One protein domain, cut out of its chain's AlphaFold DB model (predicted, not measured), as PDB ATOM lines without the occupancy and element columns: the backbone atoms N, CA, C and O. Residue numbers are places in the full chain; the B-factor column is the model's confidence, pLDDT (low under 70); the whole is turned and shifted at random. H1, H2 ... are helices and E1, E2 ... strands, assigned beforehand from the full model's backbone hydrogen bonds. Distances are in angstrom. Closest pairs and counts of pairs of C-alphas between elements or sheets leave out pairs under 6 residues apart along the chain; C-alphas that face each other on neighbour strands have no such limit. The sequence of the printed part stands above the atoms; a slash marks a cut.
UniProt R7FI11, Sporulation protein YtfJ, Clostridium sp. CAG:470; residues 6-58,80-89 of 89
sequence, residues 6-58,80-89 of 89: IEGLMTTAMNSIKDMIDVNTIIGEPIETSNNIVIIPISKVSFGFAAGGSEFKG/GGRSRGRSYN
ATOM      1  N   ILE A   6      11.613   4.277   3.511       70.75
ATOM      2  CA  ILE A   6      11.788   3.996   4.940       70.75
ATOM      3  C   ILE A   6      10.803   2.944   5.469       70.75
ATOM      4  O   ILE A   6      11.082   2.307   6.480       70.75
ATOM      5  N   GLU A   7       9.680   2.733   4.789       75.38
ATOM      6  CA  GLU A   7       8.619   1.813   5.197       75.38
ATOM      7  C   GLU A   7       9.109   0.362   5.213       75.38
ATOM      8  O   GLU A   7       8.915  -0.347   6.203       75.38
ATOM      9  N   GLY A   8       9.846  -0.049   4.175       75.75
ATOM     10  CA  GLY A   8      10.470  -1.372   4.119       75.75
ATOM     11  C   GLY A   8      11.485  -1.580   5.244       75.75
ATOM     12  O   GLY A   8      11.459  -2.603   5.922       75.75
ATOM     13  N   LEU A   9      12.320  -0.571   5.521       75.38
ATOM     14  CA  LEU A   9      13.300  -0.622   6.610       75.38
ATOM     15  C   LEU A   9      12.620  -0.748   7.981       75.38
ATOM     16  O   LEU A   9      13.039  -1.553   8.812       75.38
ATOM     17  N   MET A  10      11.578   0.048   8.222       77.81
ATOM     18  CA  MET A  10      10.855   0.069   9.491       77.81
ATOM     19  C   MET A  10      10.099  -1.245   9.715       77.81
ATOM     20  O   MET A  10      10.142  -1.797  10.813       77.81
ATOM     21  N   THR A  11       9.495  -1.791   8.658       82.38
ATOM     22  CA  THR A  11       8.823  -3.097   8.683       82.38
ATOM     23  C   THR A  11       9.811  -4.225   8.979       82.38
ATOM     24  O   THR A  11       9.568  -5.032   9.875       82.38
ATOM     25  N   THR A  12      10.964  -4.261   8.302       81.25
ATOM     26  CA  THR A  12      12.009  -5.263   8.570       81.25
ATOM     27  C   THR A  12      12.553  -5.147   9.993       81.25
ATOM     28  O   THR A  12      12.660  -6.157  10.683       81.25
ATOM     29  N   ALA A  13      12.849  -3.932  10.466       77.69
ATOM     30  CA  ALA A  13      13.363  -3.713  11.816       77.69
ATOM     31  C   ALA A  13      12.362  -4.154  12.897       77.69
ATOM     32  O   ALA A  13      12.750  -4.815  13.859       77.69
ATOM     33  N   MET A  14      11.075  -3.838  12.726       80.25
ATOM     34  CA  MET A  14      10.023  -4.256  13.656       80.25
ATOM     35  C   MET A  14       9.836  -5.773  13.678       80.25
ATOM     36  O   MET A  14       9.663  -6.337  14.756       80.25
ATOM     37  N   ASN A  15       9.924  -6.440  12.525       81.50
ATOM     38  CA  ASN A  15       9.861  -7.899  12.463       81.50
ATOM     39  C   ASN A  15      11.052  -8.541  13.192       81.50
ATOM     40  O   ASN A  15      10.840  -9.387  14.051       81.50
ATOM     41  N   SER A  16      12.284  -8.064  12.968       77.25
ATOM     42  CA  SER A  16      13.464  -8.566  13.693       77.25
ATOM     43  C   SER A  16      13.395  -8.330  15.204       77.25
ATOM     44  O   SER A  16      13.880  -9.151  15.977       77.25
ATOM     45  N   ILE A  17      12.801  -7.215  15.641       77.81
ATOM     46  CA  ILE A  17      12.547  -6.949  17.061       77.81
ATOM     47  C   ILE A  17      11.508  -7.937  17.597       77.81
ATOM     48  O   ILE A  17      11.734  -8.552  18.630       77.81
ATOM     49  N   LYS A  18      10.394  -8.136  16.890       77.31
ATOM     50  CA  LYS A  18       9.327  -9.055  17.299       77.31
ATOM     51  C   LYS A  18       9.822 -10.496  17.446       77.31
ATOM     52  O   LYS A  18       9.490 -11.132  18.439       77.31
ATOM     53  N   ASP A  19      10.657 -10.958  16.518       73.75
ATOM     54  CA  ASP A  19      11.271 -12.289  16.570       73.75
ATOM     55  C   ASP A  19      12.239 -12.436  17.762       73.75
ATOM     56  O   ASP A  19      12.417 -13.528  18.293       73.75
ATOM     57  N   MET A  20      12.844 -11.336  18.222       67.62
ATOM     58  CA  MET A  20      13.765 -11.317  19.365       67.62
ATOM     59  C   MET A  20      13.054 -11.206  20.727       67.62
ATOM     60  O   MET A  20      13.636 -11.579  21.743       67.62
ATOM     61  N   ILE A  21      11.814 -10.701  20.773       67.12
ATOM     62  CA  ILE A  21      11.019 -10.546  22.012       67.12
ATOM     63  C   ILE A  21      10.123 -11.773  22.271       67.12
ATOM     64  O   ILE A  21       9.233 -11.710  23.119       67.12
ATOM     65  N   ASP A  22      10.321 -12.897  21.570       64.31
ATOM     66  CA  ASP A  22       9.564 -14.113  21.879       64.31
ATOM     67  C   ASP A  22       9.704 -14.454  23.373       64.31
ATOM     68  O   ASP A  22      10.788 -14.420  23.970       64.31
ATOM     69  N   VAL A  23       8.545 -14.683  23.985       54.47
ATOM     70  CA  VAL A  23       8.224 -14.467  25.405       54.47
ATOM     71  C   VAL A  23       9.062 -15.355  26.333       54.47
ATOM     72  O   VAL A  23       9.288 -15.014  27.496       54.47
ATOM     73  N   ASN A  24       9.629 -16.429  25.782       52.81
ATOM     74  CA  ASN A  24      10.566 -17.336  26.446       52.81
ATOM     75  C   ASN A  24      11.909 -16.676  26.821       52.81
ATOM     76  O   ASN A  24      12.663 -17.216  27.624       52.81
ATOM     77  N   THR A  25      12.217 -15.493  26.279       59.50
ATOM     78  CA  THR A  25      13.426 -14.724  26.634       59.50
ATOM     79  C   THR A  25      13.215 -13.863  27.889       59.50
ATOM     80  O   THR A  25      14.175 -13.498  28.569       59.50
ATOM     81  N   ILE A  26      11.958 -13.537  28.218       68.00
ATOM     82  CA  ILE A  26      11.601 -12.664  29.351       68.00
ATOM     83  C   ILE A  26      11.232 -13.477  30.590       68.00
ATOM     84  O   ILE A  26      11.549 -13.057  31.702       68.00
ATOM     85  N   ILE A  27      10.608 -14.642  30.412       78.50
ATOM     86  CA  ILE A  27      10.297 -15.579  31.495       78.50
ATOM     87  C   ILE A  27      10.999 -16.892  31.167       78.50
ATOM     88  O   ILE A  27      10.623 -17.569  30.214       78.50
ATOM     89  N   GLY A  28      12.040 -17.221  31.928       76.69
ATOM     90  CA  GLY A  28      12.751 -18.484  31.757       76.69
ATOM     91  C   GLY A  28      12.040 -19.644  32.452       76.69
ATOM     92  O   GLY A  28      11.043 -19.469  33.156       76.69
ATOM     93  N   GLU A  29      12.569 -20.846  32.249       86.06
ATOM     94  CA  GLU A  29      11.954 -22.069  32.760       86.06
ATOM     95  C   GLU A  29      11.966 -22.138  34.298       86.06
ATOM     96  O   GLU A  29      12.922 -21.674  34.935       86.06
ATOM     97  N   PRO A  30      10.926 -22.728  34.918       86.88
ATOM     98  CA  PRO A  30      10.891 -22.936  36.358       86.88
ATOM     99  C   PRO A  30      12.006 -23.882  36.816       86.88
ATOM    100  O   PRO A  30      12.174 -24.975  36.281       86.88
ATOM    101  N   ILE A  31      12.733 -23.481  37.856       89.25
ATOM    102  CA  ILE A  31      13.767 -24.293  38.495       89.25
ATOM    103  C   ILE A  31      13.205 -24.812  39.817       89.25
ATOM    104  O   ILE A  31      12.945 -24.034  40.740       89.25
ATOM    105  N   GLU A  32      13.010 -26.126  39.918       90.75
ATOM    106  CA  GLU A  32      12.587 -26.778  41.157       90.75
ATOM    107  C   GLU A  32      13.786 -27.038  42.072       90.75
ATOM    108  O   GLU A  32      14.794 -27.624  41.679       90.75
ATOM    109  N   THR A  33      13.670 -26.606  43.323       87.00
ATOM    110  CA  THR A  33      14.685 -26.838  44.355       87.00
ATOM    111  C   THR A  33      14.282 -28.040  45.208       87.00
ATOM    112  O   THR A  33      13.093 -28.272  45.425       87.00
ATOM    113  N   SER A  34      15.253 -28.739  45.805       87.19
ATOM    114  CA  SER A  34      15.053 -29.892  46.711       87.19
ATOM    115  C   SER A  34      14.115 -29.644  47.903       87.19
ATOM    116  O   SER A  34      13.739 -30.579  48.602       87.19
ATOM    117  N   ASN A  35      13.748 -28.386  48.148       83.62
ATOM    118  CA  ASN A  35      12.950 -27.944  49.282       83.62
ATOM    119  C   ASN A  35      11.505 -27.580  48.873       83.62
ATOM    120  O   ASN A  35      10.864 -26.805  49.578       83.62
ATOM    121  N   ASN A  36      11.002 -28.080  47.734       83.50
ATOM    122  CA  ASN A  36       9.682 -27.737  47.172       83.50
ATOM    123  C   ASN A  36       9.496 -26.239  46.833       83.50
ATOM    124  O   ASN A  36       8.375 -25.732  46.798       83.50
ATOM    125  N   ILE A  37      10.589 -25.518  46.571       90.56
ATOM    126  CA  ILE A  37      10.557 -24.116  46.130       90.56
ATOM    127  C   ILE A  37      10.777 -24.074  44.620       90.56
ATOM    128  O   ILE A  37      11.735 -24.670  44.122       90.56
ATOM    129  N   VAL A  38       9.921 -23.336  43.914       91.62
ATOM    130  CA  VAL A  38      10.018 -23.108  42.468       91.62
ATOM    131  C   VAL A  38      10.527 -21.692  42.215       91.62
ATOM    132  O   VAL A  38       9.920 -20.721  42.666       91.62
ATOM    133  N   ILE A  39      11.642 -21.570  41.498       90.44
ATOM    134  CA  ILE A  39      12.230 -20.290  41.093       90.44
ATOM    135  C   ILE A  39      11.877 -20.041  39.630       90.44
ATOM    136  O   ILE A  39      12.170 -20.875  38.781       90.44
ATOM    137  N   ILE A  40      11.285 -18.885  39.325       89.56
ATOM    138  CA  ILE A  40      10.983 -18.471  37.948       89.56
ATOM    139  C   ILE A  40      11.854 -17.253  37.615       89.56
ATOM    140  O   ILE A  40      11.630 -16.179  38.184       89.56
ATOM    141  N   PRO A  41      12.867 -17.390  36.744       84.75
ATOM    142  CA  PRO A  41      13.721 -16.273  36.364       84.75
ATOM    143  C   PRO A  41      12.979 -15.311  35.424       84.75
ATOM    144  O   PRO A  41      12.401 -15.730  34.421       84.75
ATOM    145  N   ILE A  42      13.021 -14.011  35.739       84.19
ATOM    146  CA  ILE A  42      12.424 -12.940  34.926       84.19
ATOM    147  C   ILE A  42      13.525 -11.977  34.478       84.19
ATOM    148  O   ILE A  42      14.244 -11.426  35.311       84.19
ATOM    149  N   SER A  43      13.617 -11.736  33.171       75.25
ATOM    150  CA  SER A  43      14.593 -10.833  32.555       75.25
ATOM    151  C   SER A  43      13.884  -9.659  31.884       75.25
ATOM    152  O   SER A  43      13.028  -9.848  31.026       75.25
ATOM    153  N   LYS A  44      14.246  -8.423  32.244       72.50
ATOM    154  CA  LYS A  44      13.770  -7.215  31.554       72.50
ATOM    155  C   LYS A  44      14.786  -6.832  30.485       72.50
ATOM    156  O   LYS A  44      15.947  -6.637  30.808       72.50
ATOM    157  N   VAL A  45      14.349  -6.680  29.237       70.75
ATOM    158  CA  VAL A  45      15.241  -6.312  28.125       70.75
ATOM    159  C   VAL A  45      14.719  -5.051  27.446       70.75
ATOM    160  O   VAL A  45      13.516  -4.922  27.218       70.75
ATOM    161  N   SER A  46      15.610  -4.100  27.149       71.62
ATOM    162  CA  SER A  46      15.263  -2.843  26.471       71.62
ATOM    163  C   SER A  46      16.032  -2.699  25.158       71.62
ATOM    164  O   SER A  46      17.265  -2.657  25.150       71.62
ATOM    165  N   PHE A  47      15.305  -2.568  24.045       70.81
ATOM    166  CA  PHE A  47      15.877  -2.435  22.704       70.81
ATOM    167  C   PHE A  47      15.730  -1.011  22.170       70.81
ATOM    168  O   PHE A  47      14.648  -0.429  22.208       70.81
ATOM    169  N   GLY A  48      16.822  -0.456  21.637       70.75
ATOM    170  CA  GLY A  48      16.822   0.820  20.926       70.75
ATOM    171  C   GLY A  48      17.303   0.651  19.488       70.75
ATOM    172  O   GLY A  48      18.441   0.231  19.257       70.75
ATOM    173  N   PHE A  49      16.456   1.018  18.524       69.69
ATOM    174  CA  PHE A  49      16.801   1.066  17.105       69.69
ATOM    175  C   PHE A  49      16.836   2.515  16.619       69.69
ATOM    176  O   PHE A  49      15.848   3.240  16.732       69.69
ATOM    177  N   ALA A  50      17.977   2.930  16.068       70.00
ATOM    178  CA  ALA A  50      18.123   4.206  15.387       70.00
ATOM    179  C   ALA A  50      18.528   3.956  13.930       70.00
ATOM    180  O   ALA A  50      19.556   3.326  13.652       70.00
ATOM    181  N   ALA A  51      17.721   4.470  13.006       66.88
ATOM    182  CA  ALA A  51      18.020   4.507  11.583       66.88
ATOM    183  C   ALA A  51      18.154   5.958  11.129       66.88
ATOM    184  O   ALA A  51      17.315   6.796  11.453       66.88
ATOM    185  N   GLY A  52      19.215   6.246  10.380       65.62
ATOM    186  CA  GLY A  52      19.456   7.558   9.801       65.62
ATOM    187  C   GLY A  52      20.200   7.424   8.482       65.62
ATOM    188  O   GLY A  52      21.139   6.636   8.352       65.62
ATOM    189  N   GLY A  53      19.770   8.196   7.494       64.38
ATOM    190  CA  GLY A  53      20.449   8.321   6.215       64.38
ATOM    191  C   GLY A  53      20.399   9.768   5.758       64.38
ATOM    192  O   GLY A  53      19.444  10.482   6.057       64.38
ATOM    193  N   SER A  54      21.448  10.207   5.075       59.69
ATOM    194  CA  SER A  54      21.481  11.512   4.423       59.69
ATOM    195  C   SER A  54      21.363  11.306   2.923       59.69
ATOM    196  O   SER A  54      22.121  10.533   2.332       59.69
ATOM    197  N   GLU A  55      20.421  12.008   2.311       60.31
ATOM    198  CA  GLU A  55      20.404  12.182   0.867       60.31
ATOM    199  C   GLU A  55      21.404  13.290   0.526       60.31
ATOM    200  O   GLU A  55      21.314  14.412   1.033       60.31
ATOM    201  N   PHE A  56      22.425  12.954  -0.260       62.12
ATOM    202  CA  PHE A  56      23.447  13.919  -0.644       62.12
ATOM    203  C   PHE A  56      22.956  14.716  -1.851       62.12
ATOM    204  O   PHE A  56      22.683  14.140  -2.896       62.12
ATOM    205  N   LYS A  57      22.909  16.049  -1.741       57.03
ATOM    206  CA  LYS A  57      22.750  16.965  -2.886       57.03
ATOM    207  C   LYS A  57      24.080  17.132  -3.639       57.03
ATOM    208  O   LYS A  57      24.577  18.244  -3.778       57.03
ATOM    209  N   GLY A  58      24.707  16.024  -4.020       55.78
ATOM    210  CA  GLY A  58      25.905  16.017  -4.855       55.78
ATOM    211  C   GLY A  58      25.528  15.629  -6.278       55.78
ATOM    212  O   GLY A  58      24.879  14.607  -6.471       55.78
ATOM    213  N   GLY A  80      23.045   7.551   1.343       57.03
ATOM    214  CA  GLY A  80      23.993   7.040   2.337       57.03
ATOM    215  C   GLY A  80      23.273   6.615   3.613       57.03
ATOM    216  O   GLY A  80      22.877   7.472   4.401       57.03
ATOM    217  N   GLY A  81      23.097   5.310   3.831       56.53
ATOM    218  CA  GLY A  81      22.450   4.766   5.033       56.53
ATOM    219  C   GLY A  81      23.445   4.286   6.096       56.53
ATOM    220  O   GLY A  81      24.432   3.628   5.770       56.53
ATOM    221  N   ARG A  82      23.179   4.568   7.381       51.94
ATOM    222  CA  ARG A  82      23.858   3.923   8.525       51.94
ATOM    223  C   ARG A  82      22.810   3.450   9.541       51.94
ATOM    224  O   ARG A  82      21.979   4.237   9.986       51.94
ATOM    225  N   SER A  83      22.860   2.181   9.939       54.84
ATOM    226  CA  SER A  83      22.030   1.619  11.016       54.84
ATOM    227  C   SER A  83      22.890   1.312  12.246       54.84
ATOM    228  O   SER A  83      24.044   0.891  12.122       54.84
ATOM    229  N   ARG A  84      22.364   1.558  13.455       49.88
ATOM    230  CA  ARG A  84      23.041   1.196  14.713       49.88
ATOM    231  C   ARG A  84      22.021   0.714  15.744       49.88
ATOM    232  O   ARG A  84      21.102   1.447  16.097       49.88
ATOM    233  N   GLY A  85      22.199  -0.512  16.231       58.50
ATOM    234  CA  GLY A  85      21.427  -1.072  17.343       58.50
ATOM    235  C   GLY A  85      22.170  -0.924  18.673       58.50
ATOM    236  O   GLY A  85      23.397  -1.052  18.715       58.50
ATOM    237  N   ARG A  86      21.439  -0.657  19.760       50.62
ATOM    238  CA  ARG A  86      21.947  -0.768  21.138       50.62
ATOM    239  C   ARG A  86      20.940  -1.551  21.982       50.62
ATOM    240  O   ARG A  86      19.752  -1.239  21.962       50.62
ATOM    241  N   SER A  87      21.439  -2.531  22.727       51.81
ATOM    242  CA  SER A  87      20.683  -3.254  23.752       51.81
ATOM    243  C   SER A  87      21.163  -2.800  25.130       51.81
ATOM    244  O   SER A  87      22.369  -2.617  25.319       51.81
ATOM    245  N   TYR A  88      20.232  -2.578  26.057       53.38
ATOM    246  CA  TYR A  88      20.518  -2.269  27.458       53.38
ATOM    247  C   TYR A  88      19.913  -3.370  28.343       53.38
ATOM    248  O   TYR A  88      18.752  -3.740  28.141       53.38
ATOM    249  N   ASN A  89      20.719  -3.875  29.285       48.06
ATOM    250  CA  ASN A  89      20.307  -4.818  30.334       48.06
ATOM    251  C   ASN A  89      19.637  -4.083  31.497       48.06
ATOM    252  O   ASN A  89      20.102  -2.961  31.810       48.06
TER     253      ASN A  89
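Overview. This is residues 6 to 58 and 80 to 89 of the 89 residues of the protein "Sporulation protein YtfJ" of Clostridium sp. CAG:470 (UniProt R7FI11). This is a long rod: antiparallel strands E1 and E2 form a ribbon, helix H1 runs beside E1, and unnamed residues 21 to 45 make the other end, folding back near Asn 35. The 63 printed residues, of mixed class, hold H1, E1, E2 in order. The whole is extended, with radius of gyration of the C-alphas 18.9 A and spans 71 by 19 by 9 A.

Arrangement. Look at E1, residues 46 to 55, and E2, residues 80 to 88: antiparallel at 168 degrees, with N 48 and O 86 within hydrogen-bond range at 3.1 A. H1, residues 6 to 20, comes closest to E1 at the C-alphas of Ala 13 and Phe 49, 7.9 A; H1 and E2 are apart. In H1 every O i to N i+4 pair is within range.

Along the chain. Find C-alpha 6 at (11.788, 3.996, 4.940); H1 runs 21.1 A. E1 runs 30.1 A, E2 27.0 A to C-alpha 88 at (20.518, -2.269, 27.458).

Size, cuts and confidence. The link H1 to E1 is long, 25 residues. Residues 59 to 79 are not printed; C-alphas 58 and 80 are 11.7 A apart. Low confidence, under 70, includes residues 80 to 89.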